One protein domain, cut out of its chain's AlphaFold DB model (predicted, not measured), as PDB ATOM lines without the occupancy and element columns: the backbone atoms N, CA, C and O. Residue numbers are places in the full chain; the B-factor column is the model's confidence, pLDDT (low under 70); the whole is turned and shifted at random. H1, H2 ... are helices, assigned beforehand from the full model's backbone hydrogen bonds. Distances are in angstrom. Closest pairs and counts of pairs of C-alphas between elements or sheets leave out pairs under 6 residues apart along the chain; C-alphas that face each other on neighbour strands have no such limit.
ATOM      1  N   GLU A  19     -11.672  -4.642 -10.832       58.38
ATOM      2  CA  GLU A  19     -10.885  -3.813  -9.907       58.38
ATOM      3  C   GLU A  19     -10.968  -4.330  -8.464       58.38
ATOM      4  O   GLU A  19      -9.939  -4.461  -7.799       58.38
ATOM      5  N   ILE A  20     -12.167  -4.698  -7.992       59.69
ATOM      6  CA  ILE A  20     -12.357  -5.322  -6.673       59.69
ATOM      7  C   ILE A  20     -11.575  -6.637  -6.610       59.69
ATOM      8  O   ILE A  20     -10.783  -6.829  -5.688       59.69
ATOM      9  N   TYR A  21     -11.709  -7.492  -7.623       58.16
ATOM     10  CA  TYR A  21     -11.014  -8.776  -7.691       58.16
ATOM     11  C   TYR A  21      -9.484  -8.619  -7.691       58.16
ATOM     12  O   TYR A  21      -8.784  -9.306  -6.946       58.16
ATOM     13  N   GLN A  22      -8.947  -7.663  -8.457       64.12
ATOM     14  CA  GLN A  22      -7.515  -7.341  -8.450       64.12
ATOM     15  C   GLN A  22      -7.048  -6.789  -7.095       64.12
ATOM     16  O   GLN A  22      -5.946  -7.112  -6.640       64.12
ATOM     17  N   SER A  23      -7.880  -5.991  -6.421       69.06
ATOM     18  CA  SER A  23      -7.568  -5.458  -5.092       69.06
ATOM     19  C   SER A  23      -7.545  -6.550  -4.013       69.06
ATOM     20  O   SER A  23      -6.630  -6.581  -3.187       69.06
ATOM     21  N   GLU A  24      -8.483  -7.500  -4.055       69.88
ATOM     22  CA  GLU A  24      -8.535  -8.642  -3.139       69.88
ATOM     23  C   GLU A  24      -7.338  -9.570  -3.340       69.88
ATOM     24  O   GLU A  24      -6.660  -9.919  -2.370       69.88
ATOM     25  N   GLN A  25      -7.003  -9.889  -4.594       70.81
ATOM     26  CA  GLN A  25      -5.802 -10.661  -4.911       70.81
ATOM     27  C   GLN A  25      -4.528  -9.973  -4.412       70.81
ATOM     28  O   GLN A  25      -3.663 -10.627  -3.827       70.81
ATOM     29  N   SER A  26      -4.422  -8.656  -4.594       75.25
ATOM     30  CA  SER A  26      -3.276  -7.874  -4.123       75.25
ATOM     31  C   SER A  26      -3.145  -7.931  -2.599       75.25
ATOM     32  O   SER A  26      -2.053  -8.154  -2.072       75.25
ATOM     33  N   ASN A  27      -4.261  -7.798  -1.877       81.94
ATOM     34  CA  ASN A  27      -4.284  -7.903  -0.419       81.94
ATOM     35  C   ASN A  27      -3.871  -9.296   0.065       81.94
ATOM     36  O   ASN A  27      -3.098  -9.413   1.019       81.94
ATOM     37  N   GLU A  28      -4.332 -10.349  -0.605       85.69
ATOM     38  CA  GLU A  28      -3.981 -11.728  -0.274       85.69
ATOM     39  C   GLU A  28      -2.489 -12.010  -0.507       85.69
ATOM     40  O   GLU A  28      -1.830 -12.604   0.349       85.69
ATOM     41  N   VAL A  29      -1.918 -11.516  -1.612       85.62
ATOM     42  CA  VAL A  29      -0.479 -11.633  -1.909       85.62
ATOM     43  C   VAL A  29       0.359 -10.884  -0.867       85.62
ATOM     44  O   VAL A  29       1.339 -11.430  -0.355       85.62
ATOM     45  N   ILE A  30      -0.040  -9.663  -0.489       85.75
ATOM     46  CA  ILE A  30       0.634  -8.882   0.564       85.75
ATOM     47  C   ILE A  30       0.550  -9.598   1.917       85.75
ATOM     48  O   ILE A  30       1.523  -9.621   2.678       85.75
ATOM     49  N   TYR A  31      -0.602 -10.184   2.236       91.38
ATOM     50  CA  TYR A  31      -0.785 -10.954   3.459       91.38
ATOM     51  C   TYR A  31       0.125 -12.188   3.483       91.38
ATOM     52  O   TYR A  31       0.870 -12.383   4.450       91.38
ATOM     53  N   LEU A  32       0.132 -12.974   2.402       91.25
ATOM     54  CA  LEU A  32       0.983 -14.151   2.241       91.25
ATOM     55  C   LEU A  32       2.469 -13.796   2.384       91.25
ATOM     56  O   LEU A  32       3.190 -14.442   3.143       91.25
ATOM     57  N   TYR A  33       2.904 -12.709   1.744       91.81
ATOM     58  CA  TYR A  33       4.262 -12.182   1.869       91.81
ATOM     59  C   TYR A  33       4.657 -11.915   3.324       91.81
ATOM     60  O   TYR A  33       5.677 -12.412   3.808       91.81
ATOM     61  N   ARG A  34       3.828 -11.159   4.056       92.75
ATOM     62  CA  ARG A  34       4.087 -10.830   5.466       92.75
ATOM     63  C   ARG A  34       4.180 -12.085   6.328       92.75
ATOM     64  O   ARG A  34       5.034 -12.148   7.214       92.75
ATOM     65  N   ARG A  35       3.331 -13.084   6.069       94.69
ATOM     66  CA  ARG A  35       3.365 -14.362   6.788       94.69
ATOM     67  C   ARG A  35       4.653 -15.133   6.533       94.69
ATOM     68  O   ARG A  35       5.257 -15.590   7.498       94.69
ATOM     69  N   ILE A  36       5.099 -15.214   5.282       92.69
ATOM     70  CA  ILE A  36       6.358 -15.877   4.921       92.69
ATOM     71  C   ILE A  36       7.541 -15.193   5.612       92.69
ATOM     72  O   ILE A  36       8.324 -15.865   6.276       92.69
ATOM     73  N   LEU A  37       7.647 -13.860   5.544       93.38
ATOM     74  CA  LEU A  37       8.735 -13.131   6.209       93.38
ATOM     75  C   LEU A  37       8.747 -13.343   7.727       93.38
ATOM     76  O   LEU A  37       9.806 -13.543   8.333       93.38
ATOM     77  N   LYS A  38       7.563 -13.304   8.348       94.44
ATOM     78  CA  LYS A  38       7.418 -13.563   9.781       94.44
ATOM     79  C   LYS A  38       7.869 -14.980  10.119       94.44
ATOM     80  O   LYS A  38       8.638 -15.148  11.058       94.44
ATOM     81  N   GLN A  39       7.436 -15.974   9.346       93.56
ATOM     82  CA  GLN A  39       7.772 -17.365   9.615       93.56
ATOM     83  C   GLN A  39       9.263 -17.647   9.391       93.56
ATOM     84  O   GLN A  39       9.877 -18.260  10.251       93.56
ATOM     85  N   ILE A  40       9.894 -17.103   8.342       92.00
ATOM     86  CA  ILE A  40      11.361 -17.165   8.160       92.00
ATOM     87  C   ILE A  40      12.088 -16.632   9.402       92.00
ATOM     88  O   ILE A  40      13.099 -17.191   9.825       92.00
ATOM     89  N   SER A  41      11.569 -15.562  10.006       91.06
ATOM     90  CA  SER A  41      12.181 -14.973  11.199       91.06
ATOM     91  C   SER A  41      12.100 -15.870  12.438       91.06
ATOM     92  O   SER A  41      12.910 -15.695  13.345       91.06
ATOM     93  N   ILE A  42      11.149 -16.807  12.460       91.12
ATOM     94  CA  ILE A  42      10.943 -17.794  13.527       91.12
ATOM     95  C   ILE A  42      11.740 -19.071  13.234       91.12
ATOM     96  O   ILE A  42      12.435 -19.564  14.111       91.12
ATOM     97  N   THR A  43      11.666 -19.586  12.004       90.06
ATOM     98  CA  THR A  43      12.267 -20.868  11.603       90.06
ATOM     99  C   THR A  43      13.799 -20.830  11.583       90.06
ATOM    100  O   THR A  43      14.436 -21.823  11.917       90.06
ATOM    101  N   TYR A  44      14.413 -19.706  11.194       88.06
ATOM    102  CA  TYR A  44      15.872 -19.599  11.085       88.06
ATOM    103  C   TYR A  44      16.462 -18.840  12.272       88.06
ATOM    104  O   TYR A  44      16.398 -17.609  12.336       88.06
ATOM    105  N   GLU A  45      17.096 -19.562  13.194       87.81
ATOM    106  CA  GLU A  45      17.720 -18.990  14.396       87.81
ATOM    107  C   GLU A  45      19.003 -18.211  14.070       87.81
ATOM    108  O   GLU A  45      19.239 -17.108  14.584       87.81
ATOM    109  N   ARG A  46      19.816 -18.751  13.153       89.75
ATOM    110  CA  ARG A  46      21.094 -18.164  12.739       89.75
ATOM    111  C   ARG A  46      20.870 -16.878  11.953       89.75
ATOM    112  O   ARG A  46      20.212 -16.859  10.915       89.75
ATOM    113  N   ARG A  47      21.478 -15.785  12.427       89.12
ATOM    114  CA  ARG A  47      21.293 -14.438  11.861       89.12
ATOM    115  C   ARG A  47      21.608 -14.366  10.365       89.12
ATOM    116  O   ARG A  47      20.839 -13.750   9.634       89.12
ATOM    117  N   LEU A  48      22.718 -14.962   9.924       87.62
ATOM    118  CA  LEU A  48      23.147 -14.907   8.522       87.62
ATOM    119  C   LEU A  48      22.174 -15.651   7.599       87.62
ATOM    120  O   LEU A  48      21.702 -15.067   6.627       87.62
ATOM    121  N   GLU A  49      21.808 -16.883   7.955       86.00
ATOM    122  CA  GLU A  49      20.853 -17.705   7.199       86.00
ATOM    123  C   GLU A  49      19.472 -17.035   7.135       86.00
ATOM    124  O   GLU A  49      18.898 -16.888   6.057       86.00
ATOM    125  N   ARG A  50      18.975 -16.512   8.265       90.62
ATOM    126  CA  ARG A  50      17.727 -15.739   8.315       90.62
ATOM    127  C   ARG A  50      17.772 -14.525   7.389       90.62
ATOM    128  O   ARG A  50      16.839 -14.300   6.625       90.62
ATOM    129  N   MET A  51      18.847 -13.735   7.437       89.44
ATOM    130  CA  MET A  51      18.998 -12.561   6.570       89.44
ATOM    131  C   MET A  51      19.035 -12.940   5.089       89.44
ATOM    132  O   MET A  51      18.423 -12.248   4.275       89.44
ATOM    133  N   GLN A  52      19.720 -14.028   4.736       88.00
ATOM    134  CA  GLN A  52      19.754 -14.533   3.369       88.00
ATOM    135  C   GLN A  52      18.356 -14.944   2.897       88.00
ATOM    136  O   GLN A  52      17.911 -14.488   1.846       88.00
ATOM    137  N   LYS A  53      17.621 -15.723   3.698       86.56
ATOM    138  CA  LYS A  53      16.265 -16.175   3.355       86.56
ATOM    139  C   LYS A  53      15.254 -15.038   3.261       86.56
ATOM    140  O   LYS A  53      14.409 -15.040   2.370       86.56
ATOM    141  N   LEU A  54      15.366 -14.027   4.123       90.69
ATOM    142  CA  LEU A  54      14.551 -12.816   4.015       90.69
ATOM    143  C   LEU A  54      14.831 -12.060   2.709       90.69
ATOM    144  O   LEU A  54      13.886 -11.606   2.069       90.69
ATOM    145  N   LYS A  55      16.100 -11.954   2.291       87.62
ATOM    146  CA  LYS A  55      16.468 -11.343   1.003       87.62
ATOM    147  C   LYS A  55      15.960 -12.158  -0.189       87.62
ATOM    148  O   LYS A  55      15.413 -11.564  -1.110       87.62
ATOM    149  N   GLU A  56      16.088 -13.487  -0.145       84.31
ATOM    150  CA  GLU A  56      15.530 -14.405  -1.153       84.31
ATOM    151  C   GLU A  56      14.022 -14.171  -1.327       84.31
ATOM    152  O   GLU A  56      13.555 -13.920  -2.437       84.31
ATOM    153  N   ALA A  57      13.267 -14.160  -0.223       87.56
ATOM    154  CA  ALA A  57      11.832 -13.894  -0.257       87.56
ATOM    155  C   ALA A  57      11.522 -12.489  -0.805       87.56
ATOM    156  O   ALA A  57      10.704 -12.345  -1.707       87.56
ATOM    157  N   GLN A  58      12.199 -11.448  -0.315       87.56
ATOM    158  CA  GLN A  58      12.021 -10.072  -0.802       87.56
ATOM    159  C   GLN A  58      12.264  -9.938  -2.306       87.56
ATOM    160  O   GLN A  58      11.549  -9.193  -2.976       87.56
ATOM    161  N   TRP A  59      13.275 -10.631  -2.828       83.94
ATOM    162  CA  TRP A  59      13.598 -10.613  -4.246       83.94
ATOM    163  C   TRP A  59      12.501 -11.284  -5.076       83.94
ATOM    164  O   TRP A  59      11.961 -10.638  -5.967       83.94
ATOM    165  N   ILE A  60      12.072 -12.503  -4.723       82.00
ATOM    166  CA  ILE A  60      11.001 -13.221  -5.445       82.00
ATOM    167  C   ILE A  60       9.723 -12.376  -5.532       82.00
ATOM    168  O   ILE A  60       9.135 -12.240  -6.603       82.00
ATOM    169  N   PHE A  61       9.304 -11.771  -4.418       84.19
ATOM    170  CA  PHE A  61       8.105 -10.929  -4.401       84.19
ATOM    171  C   PHE A  61       8.260  -9.653  -5.234       84.19
ATOM    172  O   PHE A  61       7.273  -9.166  -5.780       84.19
ATOM    173  N   ARG A  62       9.479  -9.114  -5.353       83.88
ATOM    174  CA  ARG A  62       9.760  -7.975  -6.231       83.88
ATOM    175  C   ARG A  62       9.651  -8.368  -7.702       83.88
ATOM    176  O   ARG A  62       8.985  -7.653  -8.438       83.88
ATOM    177  N   GLU A  63      10.240  -9.495  -8.098       79.44
ATOM    178  CA  GLU A  63      10.183  -9.998  -9.482       79.44
ATOM    179  C   GLU A  63       8.747 -10.312  -9.925       79.44
ATOM    180  O   GLU A  63       8.383 -10.125 -11.081       79.44
ATOM    181  N   CYS A  64       7.903 -10.764  -8.996       79.38
ATOM    182  CA  CYS A  64       6.516 -11.119  -9.288       79.38
ATOM    183  C   CYS A  64       5.537  -9.935  -9.203       79.38
ATOM    184  O   CYS A  64       4.355 -10.114  -9.486       79.38
ATOM    185  N   LYS A  65       5.987  -8.744  -8.780       79.81
ATOM    186  CA  LYS A  65       5.108  -7.600  -8.478       79.81
ATOM    187  C   LYS A  65       4.304  -7.130  -9.691       79.81
ATOM    188  O   LYS A  65       3.153  -6.732  -9.536       79.81
ATOM    189  N   ASP A  66       4.929  -7.148 -10.863       79.25
ATOM    190  CA  ASP A  66       4.361  -6.595 -12.092       79.25
ATOM    191  C   ASP A  66       3.714  -7.674 -12.984       79.25
ATOM    192  O   ASP A  66       3.328  -7.384 -14.119       79.25
ATOM    193  N   GLU A  67       3.578  -8.911 -12.482       81.06
ATOM    194  CA  GLU A  67       2.884  -9.996 -13.182       81.06
ATOM    195  C   GLU A  67       1.391  -9.665 -13.319       81.06
ATOM    196  O   GLU A  67       0.736  -9.250 -12.362       81.06
ATOM    197  N   LYS A  68       0.857  -9.825 -14.532       80.62
ATOM    198  CA  LYS A  68      -0.538  -9.486 -14.875       80.62
ATOM    199  C   LYS A  68      -1.349 -10.709 -15.279       80.62
ATOM    200  O   LYS A  68      -2.579 -10.644 -15.278       80.62
ATOM    201  N   ASP A  69      -0.672 -11.800 -15.628       80.44
ATOM    202  CA  ASP A  69      -1.309 -13.061 -15.971       80.44
ATOM    203  C   ASP A  69      -1.948 -13.680 -14.717       80.44
ATOM    204  O   ASP A  69      -1.284 -13.974 -13.722       80.44
ATOM    205  N   GLN A  70      -3.268 -13.859 -14.761       78.00
ATOM    206  CA  GLN A  70      -4.066 -14.353 -13.641       78.00
ATOM    207  C   GLN A  70      -3.749 -15.809 -13.282       78.00
ATOM    208  O   GLN A  70      -3.738 -16.161 -12.097       78.00
ATOM    209  N   ASP A  71      -3.449 -16.647 -14.276       77.81
ATOM    210  CA  ASP A  71      -3.069 -18.039 -14.048       77.81
ATOM    211  C   ASP A  71      -1.673 -18.107 -13.432       77.81
ATOM    212  O   ASP A  71      -1.444 -18.865 -12.482       77.81
ATOM    213  N   GLN A  72      -0.766 -17.237 -13.882       78.69
ATOM    214  CA  GLN A  72       0.562 -17.121 -13.294       78.69
ATOM    215  C   GLN A  72       0.507 -16.592 -11.854       78.69
ATOM    216  O   GLN A  72       1.153 -17.162 -10.974       78.69
ATOM    217  N   ILE A  73      -0.299 -15.564 -11.567       81.44
ATOM    218  CA  ILE A  73      -0.516 -15.058 -10.201       81.44
ATOM    219  C   ILE A  73      -1.055 -16.176  -9.304       81.44
ATOM    220  O   ILE A  73      -0.550 -16.391  -8.199       81.44
ATOM    221  N   LYS A  74      -2.051 -16.934  -9.777       82.50
ATOM    222  CA  LYS A  74      -2.616 -18.069  -9.038       82.50
ATOM    223  C   LYS A  74      -1.568 -19.148  -8.764       82.50
ATOM    224  O   LYS A  74      -1.481 -19.645  -7.641       82.50
ATOM    225  N   TYR A  75      -0.754 -19.489  -9.760       82.81
ATOM    226  CA  TYR A  75       0.348 -20.432  -9.599       82.81
ATOM    227  C   TYR A  75       1.366 -19.946  -8.556       82.81
ATOM    228  O   TYR A  75       1.696 -20.687  -7.628       82.81
ATOM    229  N   LEU A  76       1.810 -18.689  -8.646       82.81
ATOM    230  CA  LEU A  76       2.762 -18.085  -7.709       82.81
ATOM    231  C   LEU A  76       2.219 -18.046  -6.278       82.81
ATOM    232  O   LEU A  76       2.948 -18.351  -5.333       82.81
ATOM    233  N   LYS A  77       0.926 -17.752  -6.107       86.12
ATOM    234  CA  LYS A  77       0.255 -17.834  -4.804       86.12
ATOM    235  C   LYS A  77       0.305 -19.247  -4.231       86.12
ATOM    236  O   LYS A  77       0.668 -19.411  -3.068       86.12
ATOM    237  N   ASN A  78      -0.008 -20.266  -5.032       85.75
ATOM    238  CA  ASN A  78       0.053 -21.661  -4.589       85.75
ATOM    239  C   ASN A  78       1.472 -22.059  -4.155       85.75
ATOM    240  O   ASN A  78       1.635 -22.693  -3.113       85.75
ATOM    241  N   GLN A  79       2.497 -21.631  -4.902       83.00
ATOM    242  CA  GLN A  79       3.896 -21.832  -4.510       83.00
ATOM    243  C   GLN A  79       4.223 -21.120  -3.190       83.00
ATOM    244  O   GLN A  79       4.825 -21.713  -2.298       83.00
ATOM    245  N   GLY A  80       3.763 -19.879  -3.011       87.94
ATOM    246  CA  GLY A  80       3.936 -19.140  -1.761       87.94
ATOM    247  C   GLY A  80       3.272 -19.823  -0.558       87.94
ATOM    248  O   GLY A  80       3.880 -19.905   0.510       87.94
ATOM    249  N   TYR A  81       2.065 -20.374  -0.717       90.56
ATOM    250  CA  TYR A  81       1.401 -21.149   0.337       90.56
ATOM    251  C   TYR A  81       2.144 -22.445   0.674       90.56
ATOM    252  O   TYR A  81       2.238 -22.802   1.849       90.56
ATOM    253  N   LEU A  82       2.703 -23.130  -0.325       87.62
ATOM    254  CA  LEU A  82       3.530 -24.313  -0.105       87.62
ATOM    255  C   LEU A  82       4.792 -23.964   0.697       87.62
ATOM    256  O   LEU A  82       5.077 -24.620   1.698       87.62
ATOM    257  N   VAL A  83       5.480 -22.882   0.330       87.25
ATOM    258  CA  VAL A  83       6.640 -22.363   1.074       87.25
ATOM    259  C   VAL A  83       6.268 -22.012   2.515       87.25
ATOM    260  O   VAL A  83       6.979 -22.395   3.444       87.25
ATOM    261  N   LEU A  84       5.143 -21.322   2.725       90.88
ATOM    262  CA  LEU A  84       4.665 -20.995   4.068       90.88
ATOM    263  C   LEU A  84       4.415 -22.261   4.896       90.88
ATOM    264  O   LEU A  84       4.865 -22.331   6.035       90.88
ATOM    265  N   ARG A  85       3.768 -23.277   4.314       89.75
ATOM    266  CA  ARG A  85       3.500 -24.556   4.986       89.75
ATOM    267  C   ARG A  85       4.786 -25.276   5.388       89.75
ATOM    268  O   ARG A  85       4.870 -25.786   6.500       89.75
ATOM    269  N   MET A  86       5.790 -25.297   4.511       88.50
ATOM    270  CA  MET A  86       7.103 -25.877   4.817       88.50
ATOM    271  C   MET A  86       7.764 -25.151   5.997       88.50
ATOM    272  O   MET A  86       8.235 -25.790   6.936       88.50
ATOM    273  N   LEU A  87       7.736 -23.817   5.993       89.25
ATOM    274  CA  LEU A  87       8.280 -23.000   7.080       89.25
ATOM    275  C   LEU A  87       7.526 -23.188   8.410       89.25
ATOM    276  O   LEU A  87       8.144 -23.212   9.473       89.25
ATOM    277  N   GLU A  88       6.198 -23.325   8.371       90.38
ATOM    278  CA  GLU A  88       5.365 -23.640   9.544       90.38
ATOM    279  C   GLU A  88       5.674 -25.031  10.114       90.38
ATOM    280  O   GLU A  88       5.584 -25.240  11.320       90.38
ATOM    281  N   GLN A  89       6.105 -25.966   9.263       90.25
ATOM    282  CA  GLN A  89       6.598 -27.290   9.652       90.25
ATOM    283  C   GLN A  89       8.082 -27.289  10.062       90.25
ATOM    284  O   GLN A  89       8.664 -28.358  10.236       90.25
ATOM    285  N   ASN A  90       8.702 -26.112  10.210       83.00
ATOM    286  CA  ASN A  90      10.130 -25.927  10.495       83.00
ATOM    287  C   ASN A  90      11.067 -26.626   9.497       83.00
ATOM    288  O   ASN A  90      12.201 -26.968   9.828       83.00
ATOM    289  N   GLN A  91      10.611 -26.833   8.261       81.19
ATOM    290  CA  GLN A  91      11.456 -27.368   7.206       81.19
ATOM    291  C   GLN A  91      12.378 -26.272   6.673       81.19
ATOM    292  O   GLN A  91      11.960 -25.137   6.421       81.19
ATOM    293  N   VAL A  92      13.644 -26.633   6.469       75.31
ATOM    294  CA  VAL A  92      14.612 -25.760   5.808       75.31
ATOM    295  C   VAL A  92      14.215 -25.633   4.342       75.31
ATOM    296  O   VAL A  92      14.042 -26.623   3.634       75.31
ATOM    297  N   LEU A  93      14.061 -24.395   3.887       73.75
ATOM    298  CA  LEU A  93      13.763 -24.104   2.495       73.75
ATOM    299  C   LEU A  93      15.026 -24.293   1.652       73.75
ATOM    300  O   LEU A  93      16.088 -23.785   2.042       73.75
ATOM    301  N   PRO A  94      14.913 -24.902   0.458       67.31
ATOM    302  CA  PRO A  94      16.004 -24.887  -0.511       67.31
ATOM    303  C   PRO A  94      16.411 -23.437  -0.825       67.31
ATOM    304  O   PRO A  94      15.615 -22.505  -0.666       67.31
ATOM    305  N   GLN A 111      13.651 -25.475 -10.659       56.03
ATOM    306  CA  GLN A 111      12.974 -25.025 -11.887       56.03
ATOM    307  C   GLN A 111      12.367 -23.620 -11.725       56.03
ATOM    308  O   GLN A 111      12.438 -22.814 -12.648       56.03
ATOM    309  N   PHE A 112      11.852 -23.298 -10.533       53.25
ATOM    310  CA  PHE A 112      11.287 -21.986 -10.211       53.25
ATOM    311  C   PHE A 112      12.339 -20.863 -10.236       53.25
ATOM    312  O   PHE A 112      12.157 -19.854 -10.917       53.25
ATOM    313  N   GLY A 113      13.480 -21.056  -9.569       52.34
ATOM    314  CA  GLY A 113      14.591 -20.104  -9.582       52.34
ATOM    315  C   GLY A 113      15.247 -19.977 -10.957       52.34
ATOM    316  O   GLY A 113      15.554 -18.862 -11.374       52.34
ATOM    317  N   LYS A 114      15.385 -21.082 -11.713       55.09
ATOM    318  CA  LYS A 114      15.852 -21.050 -13.114       55.09
ATOM    319  C   LYS A 114      14.922 -20.204 -13.998       55.09
ATOM    320  O   LYS A 114      15.409 -19.401 -14.790       55.09
ATOM    321  N   GLN A 115      13.601 -20.339 -13.853       61.12
ATOM    322  CA  GLN A 115      12.625 -19.550 -14.618       61.12
ATOM    323  C   GLN A 115      12.675 -18.055 -14.273       61.12
ATOM    324  O   GLN A 115      12.670 -17.227 -15.183       61.12
ATOM    325  N   LEU A 116      12.780 -17.704 -12.986       54.94
ATOM    326  CA  LEU A 116      12.918 -16.309 -12.551       54.94
ATOM    327  C   LEU A 116      14.238 -15.685 -13.025       54.94
ATOM    328  O   LEU A 116      14.240 -14.585 -13.571       54.94
ATOM    329  N   TYR A 117      15.353 -16.408 -12.895       49.06
ATOM    330  CA  TYR A 117      16.662 -15.948 -13.366       49.06
ATOM    331  C   TYR A 117      16.688 -15.697 -14.880       49.06
ATOM    332  O   TYR A 117      17.227 -14.690 -15.334       49.06
ATOM    333  N   ASN A 118      16.074 -16.583 -15.669       55.12
ATOM    334  CA  ASN A 118      15.992 -16.410 -17.119       55.12
ATOM    335  C   ASN A 118      15.124 -15.207 -17.524       55.12
ATOM    336  O   ASN A 118      15.381 -14.609 -18.566       55.12
ATOM    337  N   ARG A 119      14.131 -14.826 -16.708       51.25
ATOM    338  CA  ARG A 119      13.308 -13.623 -16.922       51.25
ATOM    339  C   ARG A 119      14.052 -12.323 -16.596       51.25
ATOM    340  O   ARG A 119      13.892 -11.361 -17.332       51.25
ATOM    341  N   ALA A 120      14.901 -12.308 -15.569       50.84
ATOM    342  CA  ALA A 120      15.671 -11.124 -15.161       50.84
ATOM    343  C   ALA A 120      16.859 -10.778 -16.088       50.84
ATOM    344  O   ALA A 120      17.580  -9.811 -15.839       50.84
ATOM    345  N   LYS A 121      17.113 -11.583 -17.128       41.50
ATOM    346  CA  LYS A 121      18.269 -11.447 -18.029       41.50
ATOM    347  C   LYS A 121      18.014 -10.580 -19.276       41.50
ATOM    348  O   LYS A 121      18.850 -10.608 -20.179       41.50
TER     349      LYS A 121
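What this domain is: This is residues 19 to 94 and 111 to 121 of the 122 residues of an uncharacterized protein of Paramecium tetraurelia (UniProt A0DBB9). What is the shape? Three long helices stand side by side as a small three-cornered bundle: H1 folds back into H2 as a helical hairpin, and H3 packs on H1, running the same way. A short fourth helix, H4, lies steeply tilted by the last residue of H2, outside the bundle. What is it made of? The 87 printed residues hold four named helices, in the order H1 H2 H3 H4, and no named strand: the class is all helix. The whole is compact, with a radius of gyration of the C-alphas of 13.4 A, and only just flat, spanning 41 by 30 by 17 A.

How they stand to each other: What touches the longest helix? H1, residues 19 to 43, touches H3, residues 70 to 88, at a shallow tilt of 24 degrees, the same way; the closest C-alphas, of Ile 36 and Leu 84, are 5.5 A apart. With residues 33 to 41 alone, H1 touches H2, residues 47 to 63, at a shallow tilt of 14 degrees, opposite ways; the closest C-alphas, of Leu 37 and Leu 54, are 6.2 A apart. What lies farther out? H2 and H3 are near each other, with 5 pairs of C-alphas within 10 A. H4, residues 111 to 119, is close to H2 but not clearly touching, at a steep tilt of 58 degrees; the closest C-alphas, of Glu 63 and Leu 116, are 7.5 A apart. H4 is apart from H1 and H3. How do the backbones run? In H1, H2, H3 and H4 every O i to N i+4 pair is within hydrogen-bond range.

Where its parts are: Where is the longest helix? H1 runs 35.9 A from C-alpha 19 at (-10.885, -3.813, -9.907) to C-alpha 43 at (12.267, -20.868, 11.603). How long are the others? H2 is 24.5 A, H3 26.7 A and H4 12.5 A, ending at C-alpha 119 at (13.308, -13.623, -16.922).

The domain as a whole: Is anything missing? Residues 95 to 110 are not printed, and C-alphas 94 and 111 are 11.8 A apart across the cut. Where is confidence low? Residues 19 to 24, 94 and 111 to 121 have pLDDT under 70.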